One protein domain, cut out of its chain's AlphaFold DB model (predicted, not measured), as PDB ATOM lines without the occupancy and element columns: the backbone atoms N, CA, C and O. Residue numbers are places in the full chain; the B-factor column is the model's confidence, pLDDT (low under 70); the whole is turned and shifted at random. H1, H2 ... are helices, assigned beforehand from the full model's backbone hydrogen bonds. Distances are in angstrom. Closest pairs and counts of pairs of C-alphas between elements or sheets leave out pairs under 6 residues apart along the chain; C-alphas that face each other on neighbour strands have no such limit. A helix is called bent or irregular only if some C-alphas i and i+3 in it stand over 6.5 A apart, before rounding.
ATOM      1  N   TRP A  16      14.783 220.650  50.715       77.56
ATOM      2  CA  TRP A  16      15.644 221.095  49.630       77.56
ATOM      3  C   TRP A  16      15.803 222.624  49.617       77.56
ATOM      4  O   TRP A  16      16.922 223.129  49.503       77.56
ATOM      5  N   ASP A  17      14.720 223.376  49.832       77.69
ATOM      6  CA  ASP A  17      14.761 224.843  49.834       77.69
ATOM      7  C   ASP A  17      15.453 225.400  51.078       77.69
ATOM      8  O   ASP A  17      16.208 226.372  50.992       77.69
ATOM      9  N   VAL A  18      15.284 224.741  52.229       77.75
ATOM     10  CA  VAL A  18      16.041 225.052  53.454       77.75
ATOM     11  C   VAL A  18      17.526 224.831  53.245       77.75
ATOM     12  O   VAL A  18      18.329 225.680  53.634       77.75
ATOM     13  N   TYR A  19      17.905 223.745  52.581       76.31
ATOM     14  CA  TYR A  19      19.294 223.532  52.209       76.31
ATOM     15  C   TYR A  19      19.805 224.673  51.325       76.31
ATOM     16  O   TYR A  19      20.820 225.289  51.645       76.31
ATOM     17  N   VAL A  20      19.083 225.042  50.266       75.88
ATOM     18  CA  VAL A  20      19.508 226.140  49.384       75.88
ATOM     19  C   VAL A  20      19.667 227.447  50.172       75.88
ATOM     20  O   VAL A  20      20.682 228.140  50.041       75.88
ATOM     21  N   MET A  21      18.713 227.773  51.039       76.00
ATOM     22  CA  MET A  21      18.732 229.009  51.816       76.00
ATOM     23  C   MET A  21      19.872 229.047  52.844       76.00
ATOM     24  O   MET A  21      20.652 230.002  52.883       76.00
ATOM     25  N   PHE A  22      20.004 228.014  53.674       75.94
ATOM     26  CA  PHE A  22      20.926 228.032  54.812       75.94
ATOM     27  C   PHE A  22      22.333 227.533  54.486       75.94
ATOM     28  O   PHE A  22      23.270 227.885  55.200       75.94
ATOM     29  N   ILE A  23      22.511 226.743  53.425       73.44
ATOM     30  CA  ILE A  23      23.804 226.123  53.087       73.44
ATOM     31  C   ILE A  23      24.482 226.829  51.911       73.44
ATOM     32  O   ILE A  23      25.709 226.853  51.829       73.44
ATOM     33  N   ILE A  24      23.717 227.484  51.034       74.38
ATOM     34  CA  ILE A  24      24.284 228.258  49.922       74.38
ATOM     35  C   ILE A  24      24.215 229.754  50.228       74.38
ATOM     36  O   ILE A  24      25.253 230.416  50.313       74.38
ATOM     37  N   TRP A  25      23.010 230.295  50.419       76.50
ATOM     38  CA  TRP A  25      22.813 231.744  50.506       76.50
ATOM     39  C   TRP A  25      23.351 232.356  51.800       76.50
ATOM     40  O   TRP A  25      24.083 233.344  51.748       76.50
ATOM     41  N   LEU A  26      23.047 231.769  52.957       82.50
ATOM     42  CA  LEU A  26      23.447 232.320  54.255       82.50
ATOM     43  C   LEU A  26      24.991 232.406  54.429       82.50
ATOM     44  O   LEU A  26      25.496 233.493  54.721       82.50
ATOM     45  N   PRO A  27      25.783 231.350  54.156       78.44
ATOM     46  CA  PRO A  27      27.247 231.406  54.091       78.44
ATOM     47  C   PRO A  27      27.789 232.432  53.111       78.44
ATOM     48  O   PRO A  27      28.769 233.121  53.400       78.44
ATOM     49  N   LEU A  28      27.181 232.528  51.928       79.12
ATOM     50  CA  LEU A  28      27.610 233.464  50.901       79.12
ATOM     51  C   LEU A  28      27.414 234.904  51.379       79.12
ATOM     52  O   LEU A  28      28.338 235.710  51.261       79.12
ATOM     53  N   LEU A  29      26.276 235.202  52.010       83.81
ATOM     54  CA  LEU A  29      26.027 236.490  52.652       83.81
ATOM     55  C   LEU A  29      27.048 236.763  53.759       83.81
ATOM     56  O   LEU A  29      27.694 237.811  53.741       83.81
ATOM     57  N   PHE A  30      27.283 235.815  54.673       84.44
ATOM     58  CA  PHE A  30      28.296 235.986  55.719       84.44
ATOM     59  C   PHE A  30      29.696 236.216  55.153       84.44
ATOM     60  O   PHE A  30      30.433 237.057  55.668       84.44
ATOM     61  N   ARG A  31      30.074 235.531  54.070       81.81
ATOM     62  CA  ARG A  31      31.351 235.760  53.382       81.81
ATOM     63  C   ARG A  31      31.421 237.163  52.803       81.81
ATOM     64  O   ARG A  31      32.436 237.824  53.002       81.81
ATOM     65  N   ILE A  32      30.367 237.633  52.141       82.75
ATOM     66  CA  ILE A  32      30.314 239.002  51.618       82.75
ATOM     67  C   ILE A  32      30.494 239.997  52.770       82.75
ATOM     68  O   ILE A  32      31.422 240.800  52.731       82.75
ATOM     69  N   PHE A  33      29.702 239.904  53.839       86.31
ATOM     70  CA  PHE A  33      29.774 240.862  54.946       86.31
ATOM     71  C   PHE A  33      31.104 240.813  55.716       86.31
ATOM     72  O   PHE A  33      31.685 241.856  56.016       86.31
ATOM     73  N   LEU A  34      31.623 239.620  56.021       85.31
ATOM     74  CA  LEU A  34      32.799 239.459  56.885       85.31
ATOM     75  C   LEU A  34      34.132 239.559  56.133       85.31
ATOM     76  O   LEU A  34      35.150 239.923  56.738       85.31
ATOM     77  N   LEU A  35      34.155 239.225  54.838       85.69
ATOM     78  CA  LEU A  35      35.381 239.182  54.038       85.69
ATOM     79  C   LEU A  35      35.511 240.341  53.052       85.69
ATOM     80  O   LEU A  35      36.643 240.619  52.664       85.69
ATOM     81  N   ALA A  36      34.445 241.062  52.678       85.12
ATOM     82  CA  ALA A  36      34.547 242.124  51.666       85.12
ATOM     83  C   ALA A  36      35.601 243.187  52.010       85.12
ATOM     84  O   ALA A  36      36.390 243.574  51.147       85.12
ATOM     85  N   ILE A  37      35.667 243.627  53.271       86.25
ATOM     86  CA  ILE A  37      36.638 244.636  53.721       86.25
ATOM     87  C   ILE A  37      38.087 244.129  53.607       86.25
ATOM     88  O   ILE A  37      38.861 244.744  52.868       86.25
ATOM     89  N   PRO A  38      38.503 243.044  54.298       84.25
ATOM     90  CA  PRO A  38      39.882 242.562  54.202       84.25
ATOM     91  C   PRO A  38      40.235 242.127  52.776       84.25
ATOM     92  O   PRO A  38      41.350 242.366  52.322       84.25
ATOM     93  N   PHE A  39      39.277 241.568  52.033       81.38
ATOM     94  CA  PHE A  39      39.472 241.204  50.636       81.38
ATOM     95  C   PHE A  39      39.772 242.429  49.768       81.38
ATOM     96  O   PHE A  39      40.778 242.433  49.063       81.38
ATOM     97  N   ARG A  40      38.978 243.506  49.867       85.75
ATOM     98  CA  ARG A  40      39.219 244.752  49.119       85.75
ATOM     99  C   ARG A  40      40.616 245.304  49.383       85.75
ATOM    100  O   ARG A  40      41.305 245.681  48.439       85.75
ATOM    101  N   LYS A  41      41.047 245.342  50.647       85.00
ATOM    102  CA  LYS A  41      42.382 245.837  51.011       85.00
ATOM    103  C   LYS A  41      43.493 245.001  50.379       85.00
ATOM    104  O   LYS A  41      44.420 245.556  49.795       85.00
ATOM    105  N   VAL A  42      43.367 243.678  50.444       80.50
ATOM    106  CA  VAL A  42      44.306 242.739  49.820       80.50
ATOM    107  C   VAL A  42      44.329 242.907  48.297       80.50
ATOM    108  O   VAL A  42      45.409 242.984  47.718       80.50
ATOM    109  N   VAL A  43      43.166 243.036  47.651       80.94
ATOM    110  CA  VAL A  43      43.051 243.251  46.200       80.94
ATOM    111  C   VAL A  43      43.730 244.551  45.783       80.94
ATOM    112  O   VAL A  43      44.596 244.518  44.917       80.94
ATOM    113  N   VAL A  44      43.414 245.681  46.422       85.44
ATOM    114  CA  VAL A  44      44.034 246.978  46.097       85.44
ATOM    115  C   VAL A  44      45.557 246.924  46.258       85.44
ATOM    116  O   VAL A  44      46.277 247.476  45.432       85.44
ATOM    117  N   LYS A  45      46.055 246.205  47.271       80.06
ATOM    118  CA  LYS A  45      47.493 246.035  47.506       80.06
ATOM    119  C   LYS A  45      48.164 245.119  46.472       80.06
ATOM    120  O   LYS A  45      49.285 245.380  46.052       80.06
ATOM    121  N   LEU A  46      47.505 244.031  46.067       77.69
ATOM    122  CA  LEU A  46      48.075 243.023  45.164       77.69
ATOM    123  C   LEU A  46      47.946 243.388  43.684       77.69
ATOM    124  O   LEU A  46      48.854 243.078  42.913       77.69
ATOM    125  N   VAL A  47      46.845 244.026  43.272       83.19
ATOM    126  CA  VAL A  47      46.524 244.323  41.863       83.19
ATOM    127  C   VAL A  47      47.675 245.025  41.133       83.19
ATOM    128  O   VAL A  47      48.084 244.498  40.096       83.19
ATOM    129  N   PRO A  48      48.303 246.096  41.664       82.56
ATOM    130  CA  PRO A  48      49.437 246.759  41.007       82.56
ATOM    131  C   PRO A  48      50.649 245.844  40.768       82.56
ATOM    132  O   PRO A  48      51.492 246.109  39.909       82.56
ATOM    133  N   HIS A  49      50.762 244.751  41.524       79.31
ATOM    134  CA  HIS A  49      51.891 243.825  41.486       79.31
ATOM    135  C   HIS A  49      51.565 242.488  40.809       79.31
ATOM    136  O   HIS A  49      52.485 241.705  40.569       79.31
ATOM    137  N   THR A  50      50.307 242.228  40.435       73.25
ATOM    138  CA  THR A  50      49.886 240.975  39.774       73.25
ATOM    139  C   THR A  50      50.650 240.709  38.478       73.25
ATOM    140  O   THR A  50      51.165 239.608  38.284       73.25
ATOM    141  N   GLY A  51      50.813 241.719  37.620       76.69
ATOM    142  CA  GLY A  51      51.568 241.586  36.370       76.69
ATOM    143  C   GLY A  51      53.054 241.266  36.587       76.69
ATOM    144  O   GLY A  51      53.650 240.517  35.811       76.69
ATOM    145  N   TRP A  52      53.652 241.789  37.663       80.00
ATOM    146  CA  TRP A  52      55.011 241.429  38.079       80.00
ATOM    147  C   TRP A  52      55.051 239.994  38.619       80.00
ATOM    148  O   TRP A  52      55.849 239.191  38.138       80.00
ATOM    149  N   ALA A  53      54.149 239.642  39.539       72.44
ATOM    150  CA  ALA A  53      54.095 238.326  40.164       72.44
ATOM    151  C   ALA A  53      53.906 237.213  39.121       72.44
ATOM    152  O   ALA A  53      54.665 236.248  39.109       72.44
ATOM    153  N   LEU A  54      52.981 237.386  38.170       71.62
ATOM    154  CA  LEU A  54      52.698 236.402  37.122       71.62
ATOM    155  C   LEU A  54      53.906 236.154  36.205       71.62
ATOM    156  O   LEU A  54      54.231 235.009  35.883       71.62
ATOM    157  N   LYS A  55      54.615 237.222  35.813       72.00
ATOM    158  CA  LYS A  55      55.848 237.112  35.015       72.00
ATOM    159  C   LYS A  55      56.958 236.409  35.796       72.00
ATOM    160  O   LYS A  55      57.728 235.654  35.205       72.00
ATOM    161  N   LYS A  56      57.048 236.644  37.108       71.44
ATOM    162  CA  LYS A  56      58.098 236.088  37.969       71.44
ATOM    163  C   LYS A  56      57.856 234.646  38.389       71.44
ATOM    164  O   LYS A  56      58.818 233.884  38.388       71.44
ATOM    165  N   VAL A  57      56.610 234.234  38.621       65.19
ATOM    166  CA  VAL A  57      56.251 232.829  38.895       65.19
ATOM    167  C   VAL A  57      56.784 231.893  37.803       65.19
ATOM    168  O   VAL A  57      57.281 230.818  38.116       65.19
ATOM    169  N   ARG A  58      56.776 232.323  36.533       64.44
ATOM    170  CA  ARG A  58      57.329 231.547  35.404       64.44
ATOM    171  C   ARG A  58      58.862 231.577  35.296       64.44
ATOM    172  O   ARG A  58      59.435 230.716  34.639       64.44
ATOM    173  N   GLN A  59      59.530 232.579  35.875       63.47
ATOM    174  CA  GLN A  59      60.990 232.770  35.783       63.47
ATOM    175  C   GLN A  59      61.761 232.093  36.919       63.47
ATOM    176  O   GLN A  59      62.976 231.902  36.818       63.47
ATOM    177  N   LEU A  60      61.080 231.780  38.018       60.78
ATOM    178  CA  LEU A  60      61.709 231.160  39.166       60.78
ATOM    179  C   LEU A  60      61.985 229.671  38.867       60.78
ATOM    180  O   LEU A  60      61.095 228.965  38.399       60.78
ATOM    181  N   PRO A  61      63.205 229.167  39.128       52.47
ATOM    182  CA  PRO A  61      63.607 227.779  38.866       52.47
ATOM    183  C   PRO A  61      63.073 226.807  39.928       52.47
ATOM    184  O   PRO A  61      63.790 225.937  40.401       52.47
ATOM    185  N   ILE A  62      61.829 226.982  40.352       52.34
ATOM    186  CA  ILE A  62      61.211 226.207  41.428       52.34
ATOM    187  C   ILE A  62      60.098 225.383  40.806       52.34
ATOM    188  O   ILE A  62      58.992 225.864  40.560       52.34
ATOM    189  N   LYS A  63      60.419 224.119  40.524       49.81
ATOM    190  CA  LYS A  63      59.438 223.099  40.155       49.81
ATOM    191  C   LYS A  63      58.530 222.883  41.375       49.81
ATOM    192  O   LYS A  63      58.947 222.234  42.320       49.81
ATOM    193  N   GLY A  64      57.330 223.470  41.397       52.69
ATOM    194  CA  GLY A  64      56.313 223.133  42.408       52.69
ATOM    195  C   GLY A  64      55.649 224.288  43.158       52.69
ATOM    196  O   GLY A  64      54.504 224.134  43.556       52.69
ATOM    197  N   LEU A  65      56.262 225.470  43.294       52.16
ATOM    198  CA  LEU A  65      55.641 226.584  44.044       52.16
ATOM    199  C   LEU A  65      54.395 227.155  43.352       52.16
ATOM    200  O   LEU A  65      53.394 227.435  44.004       52.16
ATOM    201  N   GLY A  66      54.428 227.257  42.019       56.66
ATOM    202  CA  GLY A  66      53.236 227.587  41.234       56.66
ATOM    203  C   GLY A  66      52.143 226.522  41.358       56.66
ATOM    204  O   GLY A  66      50.974 226.868  41.458       56.66
ATOM    205  N   ILE A  67      52.523 225.240  41.431       53.84
ATOM    206  CA  ILE A  67      51.594 224.110  41.599       53.84
ATOM    207  C   ILE A  67      50.977 224.132  43.007       53.84
ATOM    208  O   ILE A  67      49.783 223.909  43.146       53.84
ATOM    209  N   LEU A  68      51.756 224.475  44.036       56.69
ATOM    210  CA  LEU A  68      51.311 224.581  45.426       56.69
ATOM    211  C   LEU A  68      50.359 225.761  45.643       56.69
ATOM    212  O   LEU A  68      49.305 225.600  46.253       56.69
ATOM    213  N   ALA A  69      50.701 226.939  45.114       60.53
ATOM    214  CA  ALA A  69      49.838 228.116  45.184       60.53
ATOM    215  C   ALA A  69      48.537 227.908  44.393       60.53
ATOM    216  O   ALA A  69      47.464 228.289  44.864       60.53
ATOM    217  N   LEU A  70      48.616 227.261  43.223       58.25
ATOM    218  CA  LEU A  70      47.429 226.843  42.476       58.25
ATOM    219  C   LEU A  70      46.605 225.834  43.275       58.25
ATOM    220  O   LEU A  70      45.401 226.016  43.368       58.25
ATOM    221  N   ASN A  71      47.227 224.835  43.902       63.06
ATOM    222  CA  ASN A  71      46.535 223.845  44.723       63.06
ATOM    223  C   ASN A  71      45.792 224.481  45.907       63.06
ATOM    224  O   ASN A  71      44.633 224.159  46.117       63.06
ATOM    225  N   GLU A  72      46.408 225.408  46.644       60.16
ATOM    226  CA  GLU A  72      45.738 226.108  47.754       60.16
ATOM    227  C   GLU A  72      44.574 226.981  47.251       60.16
ATOM    228  O   GLU A  72      43.491 227.003  47.834       60.16
ATOM    229  N   THR A  73      44.772 227.665  46.121       63.88
ATOM    230  CA  THR A  73      43.732 228.500  45.500       63.88
ATOM    231  C   THR A  73      42.563 227.649  45.001       63.88
ATOM    232  O   THR A  73      41.401 227.999  45.195       63.88
ATOM    233  N   LEU A  74      42.859 226.503  44.391       62.16
ATOM    234  CA  LEU A  74      41.872 225.530  43.943       62.16
ATOM    235  C   LEU A  74      41.173 224.864  45.132       62.16
ATOM    236  O   LEU A  74      39.958 224.753  45.113       62.16
ATOM    237  N   ALA A  75      41.883 224.509  46.202       62.12
ATOM    238  CA  ALA A  75      41.284 223.965  47.419       62.12
ATOM    239  C   ALA A  75      40.283 224.932  48.064       62.12
ATOM    240  O   ALA A  75      39.281 224.509  48.637       62.12
ATOM    241  N   PHE A  76      40.524 226.233  47.913       66.31
ATOM    242  CA  PHE A  76      39.606 227.275  48.345       66.31
ATOM    243  C   PHE A  76      38.403 227.465  47.398       66.31
ATOM    244  O   PHE A  76      37.277 227.638  47.866       66.31
ATOM    245  N   LEU A  77      38.617 227.435  46.076       67.69
ATOM    246  CA  LEU A  77      37.587 227.723  45.064       67.69
ATOM    247  C   LEU A  77      36.723 226.518  44.677       67.69
ATOM    248  O   LEU A  77      35.550 226.694  44.352       67.69
ATOM    249  N   ILE A  78      37.284 225.309  44.696       68.81
ATOM    250  CA  ILE A  78      36.606 224.090  44.248       68.81
ATOM    251  C   ILE A  78      35.345 223.817  45.072       68.81
ATOM    252  O   ILE A  78      34.316 223.606  44.445       68.81
ATOM    253  N   PRO A  79      35.336 223.846  46.420       68.69
ATOM    254  CA  PRO A  79      34.137 223.462  47.164       68.69
ATOM    255  C   PRO A  79      32.914 224.349  46.855       68.69
ATOM    256  O   PRO A  79      31.858 223.794  46.559       68.69
ATOM    257  N   PRO A  80      33.019 225.697  46.836       68.94
ATOM    258  CA  PRO A  80      31.911 226.552  46.402       68.94
ATOM    259  C   PRO A  80      31.462 226.288  44.960       68.94
ATOM    260  O   PRO A  80      30.265 226.223  44.699       68.94
ATOM    261  N   LEU A  81      32.407 226.119  44.028       73.12
ATOM    262  CA  LEU A  81      32.091 225.858  42.620       73.12
ATOM    263  C   LEU A  81      31.433 224.494  42.417       73.12
ATOM    264  O   LEU A  81      30.556 224.368  41.575       73.12
ATOM    265  N   LEU A  82      31.836 223.489  43.191       72.25
ATOM    266  CA  LEU A  82      31.278 222.145  43.148       72.25
ATOM    267  C   LEU A  82      29.832 222.162  43.651       72.25
ATOM    268  O   LEU A  82      28.954 221.646  42.971       72.25
ATOM    269  N   VAL A  83      29.561 222.832  44.777       69.75
ATOM    270  CA  VAL A  83      28.192 223.005  45.297       69.75
ATOM    271  C   VAL A  83      27.298 223.717  44.278       69.75
ATOM    272  O   VAL A  83      26.193 223.256  44.000       69.75
ATOM    273  N   LEU A  84      27.790 224.799  43.667       70.88
ATOM    274  CA  LEU A  84      27.068 225.491  42.595       70.88
ATOM    275  C   LEU A  84      26.880 224.603  41.361       70.88
ATOM    276  O   LEU A  84      25.798 224.579  40.791       70.88
ATOM    277  N   GLY A  85      27.904 223.847  40.965       74.12
ATOM    278  CA  GLY A  85      27.846 222.923  39.837       74.12
ATOM    279  C   GLY A  85      26.787 221.847  40.044       74.12
ATOM    280  O   GLY A  85      25.912 221.689  39.201       74.12
ATOM    281  N   VAL A  86      26.796 221.171  41.196       70.75
ATOM    282  CA  VAL A  86      25.751 220.200  41.549       70.75
ATOM    283  C   VAL A  86      24.380 220.862  41.491       70.75
ATOM    284  O   VAL A  86      23.473 220.294  40.906       70.75
ATOM    285  N   ARG A  87      24.224 222.091  41.992       70.69
ATOM    286  CA  ARG A  87      22.936 222.792  41.932       70.69
ATOM    287  C   ARG A  87      22.461 223.100  40.509       70.69
ATOM    288  O   ARG A  87      21.261 223.043  40.261       70.69
ATOM    289  N   LEU A  88      23.376 223.463  39.611       70.75
ATOM    290  CA  LEU A  88      23.054 223.807  38.224       70.75
ATOM    291  C   LEU A  88      22.656 222.585  37.393       70.75
ATOM    292  O   LEU A  88      21.880 222.729  36.451       70.75
ATOM    293  N   PHE A  89      23.198 221.412  37.721       69.50
ATOM    294  CA  PHE A  89      23.015 220.194  36.929       69.50
ATOM    295  C   PHE A  89      22.100 219.156  37.575       69.50
ATOM    296  O   PHE A  89      21.680 218.230  36.886       69.50
ATOM    297  N   ALA A  90      21.796 219.285  38.864       65.38
ATOM    298  CA  ALA A  90      20.952 218.339  39.566       65.38
ATOM    299  C   ALA A  90      19.558 218.878  39.881       65.38
ATOM    300  O   ALA A  90      19.377 220.018  40.327       65.38
ATOM    301  N   ASP A  91      18.582 217.991  39.711       66.25
ATOM    302  CA  ASP A  91      17.224 218.169  40.202       66.25
ATOM    303  C   ASP A  91      17.164 218.096  41.740       66.25
ATOM    304  O   ASP A  91      18.127 217.645  42.370       66.25
ATOM    305  N   PRO A  92      16.071 218.581  42.366       68.12
ATOM    306  CA  PRO A  92      15.912 218.551  43.817       68.12
ATOM    307  C   PRO A  92      16.195 217.161  44.392       68.12
ATOM    308  O   PRO A  92      15.581 216.176  43.980       68.12
ATOM    309  N   PHE A  93      17.142 217.080  45.330       66.56
ATOM    310  CA  PHE A  93      17.486 215.831  46.003       66.56
ATOM    311  C   PHE A  93      16.788 215.715  47.356       66.56
ATOM    312  O   PHE A  93      16.759 216.663  48.141       66.56
ATOM    313  N   GLY A  94      16.322 214.503  47.658       72.88
ATOM    314  CA  GLY A  94      15.685 214.167  48.926       72.88
ATOM    315  C   GLY A  94      14.184 214.439  48.923       72.88
ATOM    316  O   GLY A  94      13.510 214.261  47.910       72.88
ATOM    317  N   TRP A  95      13.648 214.819  50.080       77.56
ATOM    318  CA  TRP A  95      12.224 215.105  50.234       77.56
ATOM    319  C   TRP A  95      11.841 216.432  49.587       77.56
ATOM    320  O   TRP A  95      12.519 217.443  49.774       77.56
ATOM    321  N   ASN A  96      10.713 216.430  48.880       76.56
ATOM    322  CA  ASN A  96      10.192 217.628  48.218       76.56
ATOM    323  C   ASN A  96       9.279 218.447  49.136       76.56
ATOM    324  O   ASN A  96       9.160 219.651  48.960       76.56
ATOM    325  N   THR A  97       8.656 217.810  50.130       81.69
ATOM    326  CA  THR A  97       7.745 218.472  51.069       81.69
ATOM    327  C   THR A  97       8.053 218.073  52.505       81.69
ATOM    328  O   THR A  97       8.503 216.961  52.785       81.69
ATOM    329  N   TRP A  98       7.746 218.968  53.443       82.62
ATOM    330  CA  TRP A  98       7.878 218.708  54.881       82.62
ATOM    331  C   TRP A  98       7.072 217.502  55.368       82.62
ATOM    332  O   TRP A  98       7.502 216.803  56.279       82.62
ATOM    333  N   SER A  99       5.925 217.240  54.737       83.69
ATOM    334  CA  SER A  99       4.999 216.169  55.116       83.69
ATOM    335  C   SER A  99       5.547 214.757  54.911       83.69
ATOM    336  O   SER A  99       5.015 213.815  55.489       83.69
ATOM    337  N   GLN A 100       6.586 214.596  54.090       80.38
ATOM    338  CA  GLN A 100       7.178 213.289  53.798       80.38
ATOM    339  C   GLN A 100       8.209 212.852  54.847       80.38
ATOM    340  O   GLN A 100       8.691 211.725  54.791       80.38
ATOM    341  N   MET A 101       8.564 213.726  55.791       82.88
ATOM    342  CA  MET A 101       9.564 213.427  56.809       82.88
ATOM    343  C   MET A 101       8.943 213.132  58.163       82.88
ATOM    344  O   MET A 101       8.006 213.790  58.611       82.88
ATOM    345  N   SER A 102       9.566 212.195  58.872       87.06
ATOM    346  CA  SER A 102       9.291 211.996  60.289       87.06
ATOM    347  C   SER A 102       9.775 213.193  61.122       87.06
ATOM    348  O   SER A 102      10.774 213.845  60.795       87.06
ATOM    349  N   ASN A 103       9.124 213.439  62.263       88.00
ATOM    350  CA  ASN A 103       9.554 214.465  63.223       88.00
ATOM    351  C   ASN A 103      11.004 214.254  63.699       88.00
ATOM    352  O   ASN A 103      11.724 215.221  63.948       88.00
ATOM    353  N   PHE A 104      11.444 212.995  63.793       87.56
ATOM    354  CA  PHE A 104      12.820 212.651  64.145       87.56
ATOM    355  C   PHE A 104      13.810 213.118  63.067       87.56
ATOM    356  O   PHE A 104      14.801 213.778  63.382       87.56
ATOM    357  N   THR A 105      13.508 212.846  61.796       84.69
ATOM    358  CA  THR A 105      14.324 213.263  60.647       84.69
ATOM    359  C   THR A 105      14.444 214.785  60.571       84.69
ATOM    360  O   THR A 105      15.538 215.307  60.357       84.69
ATOM    361  N   ILE A 106      13.345 215.508  60.819       86.25
ATOM    362  CA  ILE A 106      13.337 216.979  60.878       86.25
ATOM    363  C   ILE A 106      14.280 217.481  61.978       86.25
ATOM    364  O   ILE A 106      15.131 218.335  61.721       86.25
ATOM    365  N   GLY A 107      14.174 216.929  63.192       88.38
ATOM    366  CA  GLY A 107      15.053 217.294  64.305       88.38
ATOM    367  C   GLY A 107      16.532 217.043  63.993       88.38
ATOM    368  O   GLY A 107      17.379 217.903  64.243       88.38
ATOM    369  N   LEU A 108      16.842 215.900  63.374       88.62
ATOM    370  CA  LEU A 108      18.201 215.551  62.964       88.62
ATOM    371  C   LEU A 108      18.753 216.516  61.902       88.62
ATOM    372  O   LEU A 108      19.892 216.972  62.022       88.62
ATOM    373  N   LEU A 109      17.950 216.872  60.894       86.44
ATOM    374  CA  LEU A 109      18.335 217.832  59.853       86.44
ATOM    375  C   LEU A 109      18.644 219.215  60.426       86.44
ATOM    376  O   LEU A 109      19.623 219.840  60.011       86.44
ATOM    377  N   ILE A 110      17.859 219.685  61.399       87.81
ATOM    378  CA  ILE A 110      18.107 220.965  62.073       87.81
ATOM    379  C   ILE A 110      19.462 220.932  62.785       87.81
ATOM    380  O   ILE A 110      20.279 221.833  62.590       87.81
ATOM    381  N   ILE A 111      19.745 219.878  63.558       89.56
ATOM    382  CA  ILE A 111      21.019 219.735  64.280       89.56
ATOM    383  C   ILE A 111      22.198 219.712  63.301       89.56
ATOM    384  O   ILE A 111      23.171 220.447  63.490       89.56
ATOM    385  N   LEU A 112      22.110 218.915  62.232       87.56
ATOM    386  CA  LEU A 112      23.160 218.838  61.214       87.56
ATOM    387  C   LEU A 112      23.374 220.182  60.511       87.56
ATOM    388  O   LEU A 112      24.518 220.582  60.296       87.56
ATOM    389  N   THR A 113      22.298 220.913  60.220       85.19
ATOM    390  CA  THR A 113      22.367 222.250  59.614       85.19
ATOM    391  C   THR A 113      23.048 223.251  60.549       85.19
ATOM    392  O   THR A 113      23.919 224.001  60.112       85.19
ATOM    393  N   LEU A 114      22.725 223.239  61.846       88.00
ATOM    394  CA  LEU A 114      23.365 224.111  62.837       88.00
ATOM    395  C   LEU A 114      24.860 223.812  62.992       88.00
ATOM    396  O   LEU A 114      25.674 224.738  62.977       88.00
ATOM    397  N   ILE A 115      25.233 222.529  63.091       88.31
ATOM    398  CA  ILE A 115      26.640 222.100  63.114       88.31
ATOM    399  C   ILE A 115      27.352 222.608  61.860       88.31
ATOM    400  O   ILE A 115      28.459 223.140  61.936       88.31
ATOM    401  N   TRP A 116      26.707 222.481  60.704       85.88
ATOM    402  CA  TRP A 116      27.283 222.901  59.441       85.88
ATOM    403  C   TRP A 116      27.505 224.419  59.365       85.88
ATOM    404  O   TRP A 116      28.608 224.855  59.033       85.88
ATOM    405  N   ILE A 117      26.510 225.228  59.752       85.19
ATOM    406  CA  ILE A 117      26.633 226.695  59.818       85.19
ATOM    407  C   ILE A 117      27.779 227.091  60.756       85.19
ATOM    408  O   ILE A 117      28.603 227.941  60.411       85.19
ATOM    409  N   PHE A 118      27.875 226.450  61.923       86.44
ATOM    410  CA  PHE A 118      28.959 226.695  62.871       86.44
ATOM    411  C   PHE A 118      30.340 226.420  62.250       86.44
ATOM    412  O   PHE A 118      31.251 227.248  62.355       86.44
ATOM    413  N   LEU A 119      30.496 225.294  61.547       84.44
ATOM    414  CA  LEU A 119      31.735 224.952  60.844       84.44
ATOM    415  C   LEU A 119      32.068 225.945  59.717       84.44
ATOM    416  O   LEU A 119      33.243 226.298  59.549       84.44
ATOM    417  N   ASP A 120      31.073 226.442  58.976       83.06
ATOM    418  CA  ASP A 120      31.299 227.456  57.939       83.06
ATOM    419  C   ASP A 120      31.757 228.798  58.540       83.06
ATOM    420  O   ASP A 120      32.718 229.394  58.051       83.06
ATOM    421  N   ILE A 121      31.199 229.226  59.678       83.62
ATOM    422  CA  ILE A 121      31.663 230.430  60.392       83.62
ATOM    423  C   ILE A 121      33.140 230.297  60.800       83.62
ATOM    424  O   ILE A 121      33.938 231.221  60.584       83.62
ATOM    425  N   LEU A 122      33.550 229.140  61.336       84.00
ATOM    426  CA  LEU A 122      34.956 228.881  61.679       84.00
ATOM    427  C   LEU A 122      35.871 228.977  60.448       84.00
ATOM    428  O   LEU A 122      36.978 229.535  60.526       84.00
ATOM    429  N   ARG A 123      35.408 228.475  59.298       79.75
ATOM    430  CA  ARG A 123      36.108 228.589  58.014       79.75
ATOM    431  C   ARG A 123      36.243 230.047  57.583       79.75
ATOM    432  O   ARG A 123      37.356 230.465  57.260       79.75
ATOM    433  N   ILE A 124      35.166 230.834  57.621       82.88
ATOM    434  CA  ILE A 124      35.203 232.267  57.290       82.88
ATOM    435  C   ILE A 124      36.225 232.986  58.180       82.88
ATOM    436  O   ILE A 124      37.051 233.755  57.684       82.88
ATOM    437  N   GLY A 125      36.259 232.668  59.478       82.00
ATOM    438  CA  GLY A 125      37.257 233.194  60.409       82.00
ATOM    439  C   GLY A 125      38.701 232.867  60.008       82.00
ATOM    440  O   GLY A 125      39.569 233.744  60.067       82.00
ATOM    441  N   LYS A 126      38.980 231.635  59.557       82.12
ATOM    442  CA  LYS A 126      40.303 231.238  59.032       82.12
ATOM    443  C   LYS A 126      40.683 232.064  57.800       82.12
ATOM    444  O   LYS A 126      41.784 232.615  57.765       82.12
ATOM    445  N   VAL A 127      39.778 232.184  56.828       76.62
ATOM    446  CA  VAL A 127      40.004 232.948  55.585       76.62
ATOM    447  C   VAL A 127      40.261 234.420  55.901       76.62
ATOM    448  O   VAL A 127      41.213 235.008  55.395       76.62
ATOM    449  N   ARG A 128      39.487 235.003  56.822       82.19
ATOM    450  CA  ARG A 128      39.695 236.377  57.292       82.19
ATOM    451  C   ARG A 128      41.091 236.578  57.882       82.19
ATOM    452  O   ARG A 128      41.758 237.549  57.538       82.19
ATOM    453  N   ARG A 129      41.554 235.663  58.745       78.19
ATOM    454  CA  ARG A 129      42.914 235.719  59.317       78.19
ATOM    455  C   ARG A 129      43.992 235.630  58.237       78.19
ATOM    456  O   ARG A 129      44.965 236.375  58.307       78.19
ATOM    457  N   MET A 130      43.801 234.776  57.230       72.06
ATOM    458  CA  MET A 130      44.711 234.664  56.086       72.06
ATOM    459  C   MET A 130      44.777 235.968  55.284       72.06
ATOM    460  O   MET A 130      45.872 236.456  55.017       72.06
ATOM    461  N   LEU A 131      43.631 236.576  54.958       73.38
ATOM    462  CA  LEU A 131      43.584 237.857  54.243       73.38
ATOM    463  C   LEU A 131      44.297 238.969  55.024       73.38
ATOM    464  O   LEU A 131      45.112 239.689  54.457       73.38
ATOM    465  N   ILE A 132      44.067 239.062  56.338       79.19
ATOM    466  CA  ILE A 132      44.754 240.035  57.203       79.19
ATOM    467  C   ILE A 132      46.268 239.768  57.247       79.19
ATOM    468  O   ILE A 132      47.065 240.704  57.257       79.19
ATOM    469  N   ALA A 133      46.696 238.504  57.263       76.19
ATOM    470  CA  ALA A 133      48.115 238.164  57.220       76.19
ATOM    471  C   ALA A 133      48.765 238.607  55.899       76.19
ATOM    472  O   ALA A 133      49.853 239.182  55.925       76.19
ATOM    473  N   VAL A 134      48.091 238.405  54.762       72.75
ATOM    474  CA  VAL A 134      48.550 238.879  53.444       72.75
ATOM    475  C   VAL A 134      48.592 240.408  53.390       72.75
ATOM    476  O   VAL A 134      49.573 240.973  52.912       72.75
ATOM    477  N   GLU A 135      47.582 241.090  53.939       76.31
ATOM    478  CA  GLU A 135      47.552 242.556  54.052       76.31
ATOM    479  C   GLU A 135      48.771 243.091  54.821       76.31
ATOM    480  O   GLU A 135      49.359 244.094  54.413       76.31
ATOM    481  N   LYS A 136      49.187 242.417  55.899       77.69
ATOM    482  CA  LYS A 136      50.328 242.832  56.734       77.69
ATOM    483  C   LYS A 136      51.697 242.581  56.096       77.69
ATOM    484  O   LYS A 136      52.654 243.259  56.458       77.69
ATOM    485  N   HIS A 137      51.817 241.646  55.154       77.44
ATOM    486  CA  HIS A 137      53.096 241.374  54.495       77.44
ATOM    487  C   HIS A 137      53.451 242.467  53.486       77.44
ATOM    488  O   HIS A 137      52.627 242.885  52.670       77.44
ATOM    489  N   ASP A 138      54.694 242.936  53.532       74.06
ATOM    490  CA  ASP A 138      55.204 243.960  52.627       74.06
ATOM    491  C   ASP A 138      55.553 243.357  51.255       74.06
ATOM    492  O   ASP A 138      56.539 242.633  51.086       74.06
ATOM    493  N   ILE A 139      54.709 243.658  50.266       73.88
ATOM    494  CA  ILE A 139      54.843 243.160  48.895       73.88
ATOM    495  C   ILE A 139      56.070 243.781  48.213       73.88
ATOM    496  O   ILE A 139      56.721 243.120  47.401       73.88
ATOM    497  N   LYS A 237      50.340 215.434  53.288       50.09
ATOM    498  CA  LYS A 237      49.239 214.788  54.014       50.09
ATOM    499  C   LYS A 237      48.298 215.790  54.698       50.09
ATOM    500  O   LYS A 237      47.092 215.588  54.660       50.09
ATOM    501  N   SER A 238      48.819 216.881  55.267       58.81
ATOM    502  CA  SER A 238      48.014 217.974  55.841       58.81
ATOM    503  C   SER A 238      47.226 218.719  54.764       58.81
ATOM    504  O   SER A 238      46.039 218.950  54.949       58.81
ATOM    505  N   LEU A 239      47.827 219.035  53.610       55.81
ATOM    506  CA  LEU A 239      47.107 219.718  52.523       55.81
ATOM    507  C   LEU A 239      46.004 218.867  51.910       55.81
ATOM    508  O   LEU A 239      44.901 219.364  51.717       55.81
ATOM    509  N   VAL A 240      46.285 217.595  51.623       61.38
ATOM    510  CA  VAL A 240      45.273 216.673  51.095       61.38
ATOM    511  C   VAL A 240      44.158 216.486  52.117       61.38
ATOM    512  O   VAL A 240      42.992 216.553  51.751       61.38
ATOM    513  N   TRP A 241      44.485 216.340  53.404       69.12
ATOM    514  CA  TRP A 241      43.476 216.259  54.458       69.12
ATOM    515  C   TRP A 241      42.645 217.541  54.589       69.12
ATOM    516  O   TRP A 241      41.426 217.468  54.704       69.12
ATOM    517  N   LEU A 242      43.274 218.719  54.529       65.25
ATOM    518  CA  LEU A 242      42.581 220.010  54.547       65.25
ATOM    519  C   LEU A 242      41.664 220.171  53.331       65.25
ATOM    520  O   LEU A 242      40.527 220.598  53.497       65.25
ATOM    521  N   PHE A 243      42.127 219.773  52.147       65.00
ATOM    522  CA  PHE A 243      41.347 219.781  50.914       65.00
ATOM    523  C   PHE A 243      40.163 218.815  50.972       65.00
ATOM    524  O   PHE A 243      39.038 219.213  50.691       65.00
ATOM    525  N   VAL A 244      40.390 217.567  51.389       71.69
ATOM    526  CA  VAL A 244      39.338 216.552  51.553       71.69
ATOM    527  C   VAL A 244      38.322 217.005  52.588       71.69
ATOM    528  O   VAL A 244      37.128 216.963  52.323       71.69
ATOM    529  N   ARG A 245      38.769 217.517  53.738       77.25
ATOM    530  CA  ARG A 245      37.890 218.132  54.736       77.25
ATOM    531  C   ARG A 245      37.087 219.278  54.124       77.25
ATOM    532  O   ARG A 245      35.898 219.403  54.402       77.25
ATOM    533  N   ASP A 246      37.718 220.118  53.307       70.25
ATOM    534  CA  ASP A 246      37.060 221.286  52.734       70.25
ATOM    535  C   ASP A 246      36.037 220.928  51.643       70.25
ATOM    536  O   ASP A 246      34.977 221.561  51.591       70.25
ATOM    537  N   LEU A 247      36.310 219.880  50.861       73.50
ATOM    538  CA  LEU A 247      35.377 219.234  49.936       73.50
ATOM    539  C   LEU A 247      34.219 218.563  50.668       73.50
ATOM    540  O   LEU A 247      33.064 218.813  50.333       73.50
ATOM    541  N   LEU A 248      34.518 217.749  51.682       79.19
ATOM    542  CA  LEU A 248      33.516 217.080  52.506       79.19
ATOM    543  C   LEU A 248      32.606 218.101  53.168       79.19
ATOM    544  O   LEU A 248      31.410 217.897  53.183       79.19
ATOM    545  N   MET A 249      33.111 219.240  53.639       74.75
ATOM    546  CA  MET A 249      32.238 220.298  54.155       74.75
ATOM    547  C   MET A 249      31.296 220.876  53.088       74.75
ATOM    548  O   MET A 249      30.184 221.251  53.429       74.75
ATOM    549  N   GLY A 250      31.697 220.960  51.816       71.44
ATOM    550  CA  GLY A 250      30.797 221.399  50.739       71.44
ATOM    551  C   GLY A 250      29.769 220.333  50.345       71.44
ATOM    552  O   GLY A 250      28.611 220.647  50.093       71.44
ATOM    553  N   LEU A 251      30.189 219.068  50.326       77.06
ATOM    554  CA  LEU A 251      29.386 217.932  49.874       77.06
ATOM    555  C   LEU A 251      28.540 217.286  50.973       77.06
ATOM    556  O   LEU A 251      27.505 216.706  50.671       77.06
ATOM    557  N   ALA A 252      28.950 217.372  52.237       81.25
ATOM    558  CA  ALA A 252      28.328 216.661  53.351       81.25
ATOM    559  C   ALA A 252      26.825 216.912  53.447       81.25
ATOM    560  O   ALA A 252      26.098 215.935  53.584       81.25
ATOM    561  N   PRO A 253      26.312 218.148  53.319       78.38
ATOM    562  CA  PRO A 253      24.877 218.325  53.457       78.38
ATOM    563  C   PRO A 253      24.096 217.825  52.231       78.38
ATOM    564  O   PRO A 253      22.950 217.417  52.381       78.38
ATOM    565  N   LEU A 254      24.719 217.768  51.044       77.75
ATOM    566  CA  LEU A 254      24.137 217.092  49.874       77.75
ATOM    567  C   LEU A 254      24.072 215.581  50.095       77.75
ATOM    568  O   LEU A 254      23.050 214.962  49.826       77.75
ATOM    569  N   ILE A 255      25.152 215.001  50.625       82.44
ATOM    570  CA  ILE A 255      25.209 213.578  50.971       82.44
ATOM    571  C   ILE A 255      24.121 213.261  51.997       82.44
ATOM    572  O   ILE A 255      23.357 212.331  51.787       82.44
ATOM    573  N   VAL A 256      23.991 214.070  53.051       83.06
ATOM    574  CA  VAL A 256      22.963 213.911  54.089       83.06
ATOM    575  C   VAL A 256      21.555 213.938  53.491       83.06
ATOM    576  O   VAL A 256      20.764 213.044  53.788       83.06
ATOM    577  N   LEU A 257      21.246 214.913  52.630       78.50
ATOM    578  CA  LEU A 257      19.941 214.995  51.963       78.50
ATOM    579  C   LEU A 257      19.659 213.810  51.039       78.50
ATOM    580  O   LEU A 257      18.504 213.425  50.884       78.50
ATOM    581  N   TRP A 258      20.693 213.240  50.428       80.81
ATOM    582  CA  TRP A 258      20.550 212.090  49.545       80.81
ATOM    583  C   TRP A 258      20.411 210.769  50.312       80.81
ATOM    584  O   TRP A 258      19.623 209.914  49.920       80.81
ATOM    585  N   THR A 259      21.146 210.591  51.414       81.88
ATOM    586  CA  THR A 259      21.178 209.322  52.155       81.88
ATOM    587  C   THR A 259      20.075 209.193  53.192       81.88
ATOM    588  O   THR A 259      19.598 208.085  53.416       81.88
ATOM    589  N   LEU A 260      19.676 210.283  53.858       81.06
ATOM    590  CA  LEU A 260      18.654 210.210  54.907       81.06
ATOM    591  C   LEU A 260      17.318 209.609  54.417       81.06
ATOM    592  O   LEU A 260      16.793 208.777  55.151       81.06
ATOM    593  N   PRO A 261      16.806 209.921  53.208       79.75
ATOM    594  CA  PRO A 261      15.596 209.287  52.672       79.75
ATOM    595  C   PRO A 261      15.719 207.792  52.382       79.75
ATOM    596  O   PRO A 261      14.716 207.105  52.254       79.75
ATOM    597  N   LEU A 262      16.941 207.278  52.221       81.00
ATOM    598  CA  LEU A 262      17.175 205.846  52.005       81.00
ATOM    599  C   LEU A 262      17.194 205.063  53.322       81.00
ATOM    600  O   LEU A 262      17.081 203.840  53.312       81.00
ATOM    601  N   LEU A 263      17.402 205.762  54.440       78.25
ATOM    602  CA  LEU A 263      17.550 205.174  55.769       78.25
ATOM    603  C   LEU A 263      16.274 205.281  56.613       78.25
ATOM    604  O   LEU A 263      16.126 204.494  57.547       78.25
TER     605      LEU A 263
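This is residues 16 to 139 and 237 to 263 of the 264 residues of an uncharacterized protein of Euryarchaeota archaeon (UniProt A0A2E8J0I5). Two long helices, H1 and H3, run side by side; the bent H2 and H4 run back along one side of them. The printed part has 151 residues, 128 of them in four named helices, H1, H2, H3 and H4 in chain order, with no named strand; the class is all helix, and the whole is loose, with a radius of gyration of the C-alphas of 19.0 A and spans of 60 by 31 by 27 A.

H1, residues 16 to 57, 43.6 A, begins at C-alpha 16 (15.644, 221.095, 49.630); irregular, it has C-alphas 48 and 51 7.3 A apart. H3, residues 103 to 136, spans 50.1 A. H2, residues 65 to 89, and H4, residues 237 to 263, were each assigned as one helix by hydrogen bonds but are bent: C-alphas 76 and 79 are 6.8 A apart, C-alphas 250 and 253 7.2 A. Their arms are H2a, 65 to 76, 16.6 A; H2b, 79 to 89, 15.5 A; H4a, 237 to 250, 19.9 A; H4b, 253 to 263, 15.2 A, ending at (17.550, 205.174, 55.769).

H1 and H3 touch, closest C-alphas Val 42 and Glu 135, 5.3 A, the same way at a shallow tilt of 16 degrees. H3, with residues 105 to 116 alone, touches H4b, closest C-alphas Thr 113 and Pro 253, 7.7 A. H4a, with residues 246 to 250 alone, touches H2b, closest C-alphas Pro 79 and Leu 247, 5.2 A. Every O i to N i+4 pair is within hydrogen-bond range in H2a, H2b, H3 and H4a; 30 of 38 in H1, 5 of 7 in H4b.

The farthest C-alphas, Pro 61 and Ser 99, are 61.9 A apart. Residues 140 to 236 are not printed; the C-alpha gap is 29.4 A. The H2 to H3 link is long. Low pLDDT, under 70, includes residues 57 to 80.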